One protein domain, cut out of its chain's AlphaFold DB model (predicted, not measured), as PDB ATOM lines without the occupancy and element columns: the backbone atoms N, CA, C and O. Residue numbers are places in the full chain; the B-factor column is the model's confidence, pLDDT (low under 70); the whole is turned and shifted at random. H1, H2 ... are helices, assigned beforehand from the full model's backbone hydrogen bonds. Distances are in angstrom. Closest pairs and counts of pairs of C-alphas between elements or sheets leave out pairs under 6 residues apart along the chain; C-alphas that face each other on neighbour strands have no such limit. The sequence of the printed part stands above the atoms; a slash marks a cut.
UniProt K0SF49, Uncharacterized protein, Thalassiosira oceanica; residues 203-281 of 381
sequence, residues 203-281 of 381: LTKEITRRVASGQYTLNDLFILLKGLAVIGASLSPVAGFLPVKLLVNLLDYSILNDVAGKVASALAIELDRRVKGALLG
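What this domain is: This is residues 203 to 281 of the 381 residues of an uncharacterized protein of Thalassiosira oceanica (UniProt K0SF49). Two helical hairpins, H1 with H2 and H4 with H5, stand next to each other with few contacts between them, and the short helix H3 lies in the chain between the two and packs on H5. The longest helix, H5, begins beside the end of H2 and runs away from the first hairpin, and its last part, residues 276 to 280, sticks out as a free arm together with Gly 281. The printed part has 79 residues with five named helices in the order H1, H2, H3, H4, H5 and no named strand, and its class is all helix. The whole is compact, with a radius of gyration of the C-alphas of 12.2 A, and the C-alphas span 36 by 28 by 20 A.

How they stand to each other: Start at Leu 203 with H1, residues 203 to 213, and go on to H2, residues 218 to 231. These two touch, opposite ways at a steep tilt of 40 degrees, and form a helical hairpin; the closest C-alphas are those of Ile 207 and Asp 220, 6.0 A apart, and H2 touches H1 with residues 220 to 224 alone. Next comes H3, residues 236 to 239, which is apart from H2, and also from H1, though only just, with the closest C-alphas at 8.3 A. Then look for H4, residues 244 to 256, and H5, residues 261 to 280. They touch along 13 pairs of C-alphas within 8 A, at a shallow tilt of 32 degrees, opposite ways, and make the second helical hairpin; the closest C-alphas are those of Leu 251 and Ala 264, at 5.6 A. H5 also touches H3, with residues 266 to 270 of H5 alone; the closest C-alphas, those of Ser 236 and Ala 266, are 6.1 A apart. H3 and H4 are close but not clearly touching, with the C-alphas of Ala 239 and Leu 247 the closest at 7.4 A. Between the hairpins, H2 and H5 are close but not clearly touching, their closest C-alphas being those of Ala 229 and Val 263 at 7.8 A, and H2 and H4 are near each other, with 10 pairs of C-alphas within 10 A but no pair within 8 A. H1 is apart from H4 and from H5. In the backbones of H1, H2, H4 and H5 every O i to N i+4 pair is within hydrogen-bond range; H3 is too short for such a pair, and its one O i to N i+3 pair is not within range.

Where its parts are: Find C-alpha 203 at (63.812, 115.328, 57.710), where H1 begins; it runs 15.4 A to C-alpha 213. H2 takes you from C-alpha 218 at (59.741, 101.476, 61.178) over 20.0 A to C-alpha 231. H3, from Ser 236 to Ala 239, has four residues. H4 runs 18.4 A from Val 244 to Leu 256. H5, the longest helix with 20 residues, covers 26.9 A from Gly 261 and ends at C-alpha 280, at (30.321, 105.559, 68.213).

The domain as a whole: The two C-alphas farthest apart are those of Leu 203 and Leu 280, at 36.4 A, and from the first printed C-alpha to the last, Leu 203 to Gly 281, it is 35.1 A. The printed part has no cut, and its four links, H1 to H2, H2 to H3, H3 to H4 and H4 to H5, are tight. Residues 276 to 281, of which 276 to 280 belong to H5, stand free. Read the B-factor column for the model's confidence: the mean pLDDT of the printed part is 85.6, and two residues, 259 to 260 in the link from H4 to H5, are under 70.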
ATOM      1  N   LEU A 203      64.010 116.649  57.113       91.25
ATOM      2  CA  LEU A 203      63.812 115.328  57.710       91.25
ATOM      3  C   LEU A 203      62.333 115.065  58.041       91.25
ATOM      4  O   LEU A 203      61.782 114.029  57.680       91.25
ATOM      5  N   THR A 204      61.665 116.017  58.700       87.38
ATOM      6  CA  THR A 204      60.249 115.881  59.074       87.38
ATOM      7  C   THR A 204      59.346 115.836  57.845       87.38
ATOM      8  O   THR A 204      58.415 115.032  57.807       87.38
ATOM      9  N   LYS A 205      59.608 116.678  56.837       91.38
ATOM     10  CA  LYS A 205      58.855 116.699  55.577       91.38
ATOM     11  C   LYS A 205      58.992 115.379  54.835       91.38
ATOM     12  O   LYS A 205      57.979 114.843  54.401       91.38
ATOM     13  N   GLU A 206      60.203 114.842  54.739       94.12
ATOM     14  CA  GLU A 206      60.456 113.589  54.034       94.12
ATOM     15  C   GLU A 206      59.814 112.396  54.749       94.12
ATOM     16  O   GLU A 206      59.114 111.608  54.113       94.12
ATOM     17  N   ILE A 207      59.936 112.307  56.079       89.94
ATOM     18  CA  ILE A 207      59.244 111.262  56.848       89.94
ATOM     19  C   ILE A 207      57.724 111.393  56.679       89.94
ATOM     20  O   ILE A 207      57.045 110.402  56.422       89.94
ATOM     21  N   THR A 208      57.180 112.611  56.756       86.25
ATOM     22  CA  THR A 208      55.739 112.855  56.563       86.25
ATOM     23  C   THR A 208      55.291 112.458  55.155       86.25
ATOM     24  O   THR A 208      54.250 111.821  54.999       86.25
ATOM     25  N   ARG A 209      56.090 112.767  54.128       93.44
ATOM     26  CA  ARG A 209      55.834 112.380  52.734       93.44
ATOM     27  C   ARG A 209      55.806 110.858  52.582       93.44
ATOM     28  O   ARG A 209      54.870 110.326  51.983       93.44
ATOM     29  N   ARG A 210      56.781 110.150  53.163       92.44
ATOM     30  CA  ARG A 210      56.842 108.678  53.164       92.44
ATOM     31  C   ARG A 210      55.652 108.059  53.885       92.44
ATOM     32  O   ARG A 210      55.003 107.179  53.325       92.44
ATOM     33  N   VAL A 211      55.305 108.581  55.062       87.25
ATOM     34  CA  VAL A 211      54.119 108.176  55.831       87.25
ATOM     35  C   VAL A 211      52.843 108.343  55.008       87.25
ATOM     36  O   VAL A 211      52.076 107.390  54.885       87.25
ATOM     37  N   ALA A 212      52.648 109.508  54.386       84.75
ATOM     38  CA  ALA A 212      51.480 109.794  53.555       84.75
ATOM     39  C   ALA A 212      51.400 108.888  52.314       84.75
ATOM     40  O   ALA A 212      50.313 108.477  51.919       84.75
ATOM     41  N   SER A 213      52.544 108.539  51.720       90.81
ATOM     42  CA  SER A 213      52.615 107.613  50.580       90.81
ATOM     43  C   SER A 213      52.482 106.131  50.960       90.81
ATOM     44  O   SER A 213      52.419 105.279  50.077       90.81
ATOM     45  N   GLY A 214      52.487 105.800  52.256       89.50
ATOM     46  CA  GLY A 214      52.534 104.419  52.746       89.50
ATOM     47  C   GLY A 214      53.894 103.723  52.585       89.50
ATOM     48  O   GLY A 214      54.028 102.573  52.989       89.50
ATOM     49  N   GLN A 215      54.906 104.402  52.036       92.88
ATOM     50  CA  GLN A 215      56.267 103.887  51.822       92.88
ATOM     51  C   GLN A 215      57.205 104.273  52.971       92.88
ATOM     52  O   GLN A 215      58.273 104.847  52.761       92.88
ATOM     53  N   TYR A 216      56.787 104.013  54.203       92.31
ATOM     54  CA  TYR A 216      57.602 104.278  55.383       92.31
ATOM     55  C   TYR A 216      58.130 102.973  55.973       92.31
ATOM     56  O   TYR A 216      57.480 101.927  55.941       92.31
ATOM     57  N   THR A 217      59.311 103.052  56.564       91.44
ATOM     58  CA  THR A 217      59.894 101.993  57.383       91.44
ATOM     59  C   THR A 217      59.653 102.286  58.864       91.44
ATOM     60  O   THR A 217      59.405 103.426  59.264       91.44
ATOM     61  N   LEU A 218      59.763 101.267  59.722       84.44
ATOM     62  CA  LEU A 218      59.741 101.476  61.178       84.44
ATOM     63  C   LEU A 218      60.868 102.412  61.638       84.44
ATOM     64  O   LEU A 218      60.698 103.164  62.595       84.44
ATOM     65  N   ASN A 219      61.996 102.404  60.926       88.06
ATOM     66  CA  ASN A 219      63.125 103.270  61.231       88.06
ATOM     67  C   ASN A 219      62.790 104.750  60.979       88.06
ATOM     68  O   ASN A 219      63.148 105.597  61.791       88.06
ATOM     69  N   ASP A 220      62.029 105.060  59.923       90.69
ATOM     70  CA  ASP A 220      61.583 106.430  59.618       90.69
ATOM     71  C   ASP A 220      60.734 107.003  60.757       90.69
ATOM     72  O   ASP A 220      60.930 108.129  61.220       90.69
ATOM     73  N   LEU A 221      59.821 106.184  61.274       88.31
ATOM     74  CA  LEU A 221      58.971 106.557  62.397       88.31
ATOM     75  C   LEU A 221      59.762 106.694  63.685       88.31
ATOM     76  O   LEU A 221      59.509 107.607  64.465       88.31
ATOM     77  N   PHE A 222      60.740 105.823  63.903       85.56
ATOM     78  CA  PHE A 222      61.604 105.902  65.068       85.56
ATOM     79  C   PHE A 222      62.472 107.160  65.056       85.56
ATOM     80  O   PHE A 222      62.629 107.802  66.094       85.56
ATOM     81  N   ILE A 223      62.990 107.555  63.891       88.50
ATOM     82  CA  ILE A 223      63.725 108.810  63.717       88.50
ATOM     83  C   ILE A 223      62.813 110.001  64.030       88.50
ATOM     84  O   ILE A 223      63.216 110.892  64.779       88.50
ATOM     85  N   LEU A 224      61.570 109.989  63.541       87.50
ATOM     86  CA  LEU A 224      60.579 111.017  63.864       87.50
ATOM     87  C   LEU A 224      60.286 111.081  65.369       87.50
ATOM     88  O   LEU A 224      60.322 112.156  65.960       87.50
ATOM     89  N   LEU A 225      60.029 109.933  65.995       85.19
ATOM     90  CA  LEU A 225      59.736 109.806  67.423       85.19
ATOM     91  C   LEU A 225      60.895 110.277  68.295       85.19
ATOM     92  O   LEU A 225      60.685 111.059  69.220       85.19
ATOM     93  N   LYS A 226      62.120 109.849  67.982       84.56
ATOM     94  CA  LYS A 226      63.333 110.321  68.654       84.56
ATOM     95  C   LYS A 226      63.521 111.816  68.468       84.56
ATOM     96  O   LYS A 226      63.826 112.499  69.441       84.56
ATOM     97  N   GLY A 227      63.299 112.318  67.255       84.69
ATOM     98  CA  GLY A 227      63.303 113.745  66.959       84.69
ATOM     99  C   GLY A 227      62.357 114.484  67.898       84.69
ATOM    100  O   GLY A 227      62.813 115.290  68.700       84.69
ATOM    101  N   LEU A 228      61.069 114.133  67.879       82.56
ATOM    102  CA  LEU A 228      60.031 114.732  68.724       82.56
ATOM    103  C   LEU A 228      60.356 114.642  70.223       82.56
ATOM    104  O   LEU A 228      60.184 115.626  70.942       82.56
ATOM    105  N   ALA A 229      60.880 113.507  70.688       78.88
ATOM    106  CA  ALA A 229      61.286 113.328  72.077       78.88
ATOM    107  C   ALA A 229      62.431 114.277  72.475       78.88
ATOM    108  O   ALA A 229      62.368 114.887  73.542       78.88
ATOM    109  N   VAL A 230      63.436 114.458  71.610       77.88
ATOM    110  CA  VAL A 230      64.580 115.357  71.852       77.88
ATOM    111  C   VAL A 230      64.147 116.824  71.901       77.88
ATOM    112  O   VAL A 230      64.589 117.554  72.785       77.88
ATOM    113  N   ILE A 231      63.253 117.264  71.005       78.38
ATOM    114  CA  ILE A 231      62.689 118.630  71.057       78.38
ATOM    115  C   ILE A 231      61.593 118.795  72.121       78.38
ATOM    116  O   ILE A 231      61.098 119.904  72.321       78.38
ATOM    117  N   GLY A 232      61.206 117.720  72.816       79.50
ATOM    118  CA  GLY A 232      60.115 117.739  73.791       79.50
ATOM    119  C   GLY A 232      58.756 118.085  73.174       79.50
ATOM    120  O   GLY A 232      57.864 118.554  73.883       79.50
ATOM    121  N   ALA A 233      58.600 117.886  71.864       82.94
ATOM    122  CA  ALA A 233      57.357 118.123  71.150       82.94
ATOM    123  C   ALA A 233      56.394 116.946  71.353       82.94
ATOM    124  O   ALA A 233      56.804 115.785  71.408       82.94
ATOM    125  N   SER A 234      55.098 117.239  71.468       81.88
ATOM    126  CA  SER A 234      54.079 116.193  71.532       81.88
ATOM    127  C   SER A 234      53.882 115.550  70.160       81.88
ATOM    128  O   SER A 234      54.044 116.193  69.122       81.88
ATOM    129  N   LEU A 235      53.489 114.274  70.152       83.69
ATOM    130  CA  LEU A 235      53.161 113.573  68.913       83.69
ATOM    131  C   LEU A 235      51.823 114.009  68.308       83.69
ATOM    132  O   LEU A 235      51.565 113.685  67.155       83.69
ATOM    133  N   SER A 236      50.983 114.739  69.053       82.88
ATOM    134  CA  SER A 236      49.613 115.086  68.653       82.88
ATOM    135  C   SER A 236      49.484 115.659  67.235       82.88
ATOM    136  O   SER A 236      48.610 115.184  66.515       82.88
ATOM    137  N   PRO A 237      50.341 116.597  66.770       80.12
ATOM    138  CA  PRO A 237      50.210 117.148  65.421       80.12
ATOM    139  C   PRO A 237      50.422 116.106  64.322       80.12
ATOM    140  O   PRO A 237      49.857 116.239  63.245       80.12
ATOM    141  N   VAL A 238      51.234 115.076  64.581       81.25
ATOM    142  CA  VAL A 238      51.577 114.051  63.586       81.25
ATOM    143  C   VAL A 238      50.715 112.802  63.745       81.25
ATOM    144  O   VAL A 238      50.381 112.164  62.752       81.25
ATOM    145  N   ALA A 239      50.286 112.482  64.968       83.62
ATOM    146  CA  ALA A 239      49.429 111.340  65.266       83.62
ATOM    147  C   ALA A 239      48.111 111.397  64.476       83.62
ATOM    148  O   ALA A 239      47.648 110.363  64.002       83.62
ATOM    149  N   GLY A 240      47.598 112.611  64.222       82.06
ATOM    150  CA  GLY A 240      46.472 112.910  63.329       82.06
ATOM    151  C   GLY A 240      46.613 112.382  61.890       82.06
ATOM    152  O   GLY A 240      45.615 112.089  61.234       82.06
ATOM    153  N   PHE A 241      47.833 112.164  61.408       82.88
ATOM    154  CA  PHE A 241      48.102 111.717  60.038       82.88
ATOM    155  C   PHE A 241      48.522 110.246  59.946       82.88
ATOM    156  O   PHE A 241      48.639 109.709  58.846       82.88
ATOM    157  N   LEU A 242      48.739 109.571  61.080       85.44
ATOM    158  CA  LEU A 242      49.204 108.185  61.090       85.44
ATOM    159  C   LEU A 242      48.031 107.208  60.920       85.44
ATOM    160  O   LEU A 242      46.988 107.398  61.545       85.44
ATOM    161  N   PRO A 243      48.165 106.132  60.125       85.94
ATOM    162  CA  PRO A 243      47.171 105.063  60.084       85.94
ATOM    163  C   PRO A 243      46.962 104.424  61.465       85.94
ATOM    164  O   PRO A 243      47.911 104.264  62.226       85.94
ATOM    165  N   VAL A 244      45.740 103.981  61.781       89.69
ATOM    166  CA  VAL A 244      45.414 103.376  63.094       89.69
ATOM    167  C   VAL A 244      46.302 102.167  63.409       89.69
ATOM    168  O   VAL A 244      46.846 102.078  64.505       89.69
ATOM    169  N   LYS A 245      46.534 101.284  62.426       88.12
ATOM    170  CA  LYS A 245      47.447 100.135  62.565       88.12
ATOM    171  C   LYS A 245      48.852 100.566  62.998       88.12
ATOM    172  O   LYS A 245      49.513  99.870  63.760       88.12
ATOM    173  N   LEU A 246      49.294 101.726  62.522       87.06
ATOM    174  CA  LEU A 246      50.598 102.259  62.858       87.06
ATOM    175  C   LEU A 246      50.642 102.841  64.268       87.06
ATOM    176  O   LEU A 246      51.628 102.640  64.964       87.06
ATOM    177  N   LEU A 247      49.578 103.530  64.689       88.44
ATOM    178  CA  LEU A 247      49.447 104.029  66.058       88.44
ATOM    179  C   LEU A 247      49.515 102.880  67.072       88.44
ATOM    180  O   LEU A 247      50.218 103.015  68.066       88.44
ATOM    181  N   VAL A 248      48.860 101.749  66.786       90.19
ATOM    182  CA  VAL A 248      48.929 100.535  67.621       90.19
ATOM    183  C   VAL A 248      50.352  99.977  67.660       90.19
ATOM    184  O   VAL A 248      50.917  99.848  68.737       90.19
ATOM    185  N   ASN A 249      50.984  99.757  66.501       88.12
ATOM    186  CA  ASN A 249      52.361  99.248  66.449       88.12
ATOM    187  C   ASN A 249      53.360 100.169  67.170       88.12
ATOM    188  O   ASN A 249      54.295  99.701  67.814       88.12
ATOM    189  N   LEU A 250      53.183 101.489  67.050       86.06
ATOM    190  CA  LEU A 250      54.003 102.472  67.754       86.06
ATOM    191  C   LEU A 250      53.749 102.460  69.255       86.06
ATOM    192  O   LEU A 250      54.693 102.644  70.021       86.06
ATOM    193  N   LEU A 251      52.500 102.257  69.675       87.94
ATOM    194  CA  LEU A 251      52.143 102.144  71.079       87.94
ATOM    195  C   LEU A 251      52.784 100.892  71.687       87.94
ATOM    196  O   LEU A 251      53.517 101.030  72.664       87.94
ATOM    197  N   ASP A 252      52.623  99.725  71.056       88.50
ATOM    198  CA  ASP A 252      53.248  98.463  71.475       88.50
ATOM    199  C   ASP A 252      54.768  98.606  71.565       88.50
ATOM    200  O   ASP A 252      55.387  98.261  72.571       88.50
ATOM    201  N   TYR A 253      55.383  99.205  70.542       84.81
ATOM    202  CA  TYR A 253      56.819  99.456  70.539       84.81
ATOM    203  C   TYR A 253      57.248 100.435  71.641       84.81
ATOM    204  O   TYR A 253      58.300 100.240  72.255       84.81
ATOM    205  N   SER A 254      56.463 101.488  71.902       83.94
ATOM    206  CA  SER A 254      56.757 102.459  72.965       83.94
ATOM    207  C   SER A 254      56.698 101.825  74.354       83.94
ATOM    208  O   SER A 254      57.538 102.146  75.193       83.94
ATOM    209  N   ILE A 255      55.764 100.888  74.557       84.81
ATOM    210  CA  ILE A 255      55.624 100.101  75.784       84.81
ATOM    211  C   ILE A 255      56.812  99.142  75.924       84.81
ATOM    212  O   ILE A 255      57.412  99.070  76.991       84.81
ATOM    213  N   LEU A 256      57.203  98.461  74.842       82.25
ATOM    214  CA  LEU A 256      58.318  97.508  74.847       82.25
ATOM    215  C   LEU A 256      59.683  98.156  75.110       82.25
ATOM    216  O   LEU A 256      60.537  97.543  75.744       82.25
ATOM    217  N   ASN A 257      59.910  99.372  74.608       80.00
ATOM    218  CA  ASN A 257      61.221 100.032  74.674       80.00
ATOM    219  C   ASN A 257      61.330 101.086  75.781       80.00
ATOM    220  O   ASN A 257      62.307 101.836  75.795       80.00
ATOM    221  N   ASP A 258      60.326 101.188  76.655       77.62
ATOM    222  CA  ASP A 258      60.242 102.203  77.712       77.62
ATOM    223  C   ASP A 258      60.521 103.629  77.189       77.62
ATOM    224  O   ASP A 258      61.121 104.483  77.849       77.62
ATOM    225  N   VAL A 259      60.103 103.908  75.942       68.38
ATOM    226  CA  VAL A 259      60.263 105.227  75.315       68.38
ATOM    227  C   VAL A 259      59.146 106.119  75.841       68.38
ATOM    228  O   VAL A 259      58.187 106.429  75.144       68.38
ATOM    229  N   ALA A 260      59.312 106.486  77.111       57.81
ATOM    230  CA  ALA A 260      58.698 107.567  77.865       57.81
ATOM    231  C   ALA A 260      57.181 107.742  77.686       57.81
ATOM    232  O   ALA A 260      56.689 108.183  76.647       57.81
ATOM    233  N   GLY A 261      56.446 107.587  78.789       77.44
ATOM    234  CA  GLY A 261      54.982 107.675  78.859       77.44
ATOM    235  C   GLY A 261      54.309 108.900  78.215       77.44
ATOM    236  O   GLY A 261      53.106 108.860  77.985       77.44
ATOM    237  N   LYS A 262      55.030 109.971  77.852       79.81
ATOM    238  CA  LYS A 262      54.485 111.090  77.054       79.81
ATOM    239  C   LYS A 262      54.161 110.695  75.610       79.81
ATOM    240  O   LYS A 262      53.150 111.136  75.072       79.81
ATOM    241  N   VAL A 263      55.008 109.878  74.989       80.31
ATOM    242  CA  VAL A 263      54.770 109.350  73.641       80.31
ATOM    243  C   VAL A 263      53.613 108.361  73.681       80.31
ATOM    244  O   VAL A 263      52.649 108.527  72.939       80.31
ATOM    245  N   ALA A 264      53.676 107.391  74.598       85.00
ATOM    246  CA  ALA A 264      52.633 106.385  74.765       85.00
ATOM    247  C   ALA A 264      51.268 107.019  75.088       85.00
ATOM    248  O   ALA A 264      50.271 106.659  74.475       85.00
ATOM    249  N   SER A 265      51.213 108.019  75.977       86.62
ATOM    250  CA  SER A 265      49.963 108.732  76.291       86.62
ATOM    251  C   SER A 265      49.416 109.520  75.106       86.62
ATOM    252  O   SER A 265      48.219 109.451  74.851       86.62
ATOM    253  N   ALA A 266      50.259 110.225  74.345       85.94
ATOM    254  CA  ALA A 266      49.804 110.936  73.150       85.94
ATOM    255  C   ALA A 266      49.262 109.970  72.082       85.94
ATOM    256  O   ALA A 266      48.228 110.247  71.475       85.94
ATOM    257  N   LEU A 267      49.935 108.831  71.882       87.62
ATOM    258  CA  LEU A 267      49.488 107.770  70.978       87.62
ATOM    259  C   LEU A 267      48.174 107.142  71.453       87.62
ATOM    260  O   LEU A 267      47.257 106.990  70.652       87.62
ATOM    261  N   ALA A 268      48.061 106.831  72.745       89.81
ATOM    262  CA  ALA A 268      46.863 106.253  73.340       89.81
ATOM    263  C   ALA A 268      45.659 107.200  73.243       89.81
ATOM    264  O   ALA A 268      44.575 106.752  72.889       89.81
ATOM    265  N   ILE A 269      45.846 108.504  73.485       90.06
ATOM    266  CA  ILE A 269      44.781 109.513  73.355       90.06
ATOM    267  C   ILE A 269      44.272 109.592  71.911       90.06
ATOM    268  O   ILE A 269      43.065 109.599  71.684       90.06
ATOM    269  N   GLU A 270      45.170 109.642  70.925       89.56
ATOM    270  CA  GLU A 270      44.756 109.727  69.520       89.56
ATOM    271  C   GLU A 270      44.125 108.416  69.028       89.56
ATOM    272  O   GLU A 270      43.153 108.440  68.269       89.56
ATOM    273  N   LEU A 271      44.643 107.270  69.478       92.06
ATOM    274  CA  LEU A 271      44.062 105.963  69.191       92.06
ATOM    275  C   LEU A 271      42.646 105.853  69.774       92.06
ATOM    276  O   LEU A 271      41.721 105.499  69.047       92.06
ATOM    277  N   ASP A 272      42.466 106.218  71.044       90.19
ATOM    278  CA  ASP A 272      41.175 106.240  71.738       90.19
ATOM    279  C   ASP A 272      40.161 107.137  71.015       90.19
ATOM    280  O   ASP A 272      39.062 106.687  70.690       90.19
ATOM    281  N   ARG A 273      40.555 108.369  70.657       91.12
ATOM    282  CA  ARG A 273      39.721 109.320  69.899       91.12
ATOM    283  C   ARG A 273      39.197 108.717  68.593       91.12
ATOM    284  O   ARG A 273      38.018 108.848  68.270       91.12
ATOM    285  N   ARG A 274      40.057 108.018  67.847       88.00
ATOM    286  CA  ARG A 274      39.694 107.393  66.563       88.00
ATOM    287  C   ARG A 274      38.840 106.153  66.722       88.00
ATOM    288  O   ARG A 274      37.906 105.968  65.949       88.00
ATOM    289  N   VAL A 275      39.158 105.305  67.698       87.75
ATOM    290  CA  VAL A 275      38.359 104.114  68.003       87.75
ATOM    291  C   VAL A 275      36.950 104.539  68.414       87.75
ATOM    292  O   VAL A 275      35.978 103.995  67.897       87.75
ATOM    293  N   LYS A 276      36.822 105.579  69.246       87.88
ATOM    294  CA  LYS A 276      35.532 106.185  69.606       87.88
ATOM    295  C   LYS A 276      34.804 106.779  68.406       87.88
ATOM    296  O   LYS A 276      33.635 106.468  68.203       87.88
ATOM    297  N   GLY A 277      35.490 107.557  67.569       87.06
ATOM    298  CA  GLY A 277      34.911 108.094  66.335       87.06
ATOM    299  C   GLY A 277      34.384 106.999  65.401       87.06
ATOM    300  O   GLY A 277      33.275 107.113  64.889       87.06
ATOM    301  N   ALA A 278      35.135 105.907  65.234       83.06
ATOM    302  CA  ALA A 278      34.765 104.795  64.361       83.06
ATOM    303  C   ALA A 278      33.622 103.929  64.916       83.06
ATOM    304  O   ALA A 278      32.758 103.506  64.153       83.06
ATOM    305  N   LEU A 279      33.612 103.651  66.225       83.38
ATOM    306  CA  LEU A 279      32.601 102.791  66.853       83.38
ATOM    307  C   LEU A 279      31.309 103.537  67.195       83.38
ATOM    308  O   LEU A 279      30.231 102.956  67.126       83.38
ATOM    309  N   LEU A 280      31.418 104.804  67.600       87.00
ATOM    310  CA  LEU A 280      30.321 105.559  68.213       87.00
ATOM    311  C   LEU A 280      29.876 106.760  67.373       87.00
ATOM    312  O   LEU A 280      28.891 107.407  67.719       87.00
ATOM    313  N   GLY A 281      30.603 107.105  66.304       89.00
ATOM    314  CA  GLY A 281      30.345 108.313  65.515       89.00
ATOM    315  C   GLY A 281      30.643 109.618  66.263       89.00
ATOM    316  O   GLY A 281      30.318 110.692  65.766       89.00
TER     317      GLY A 281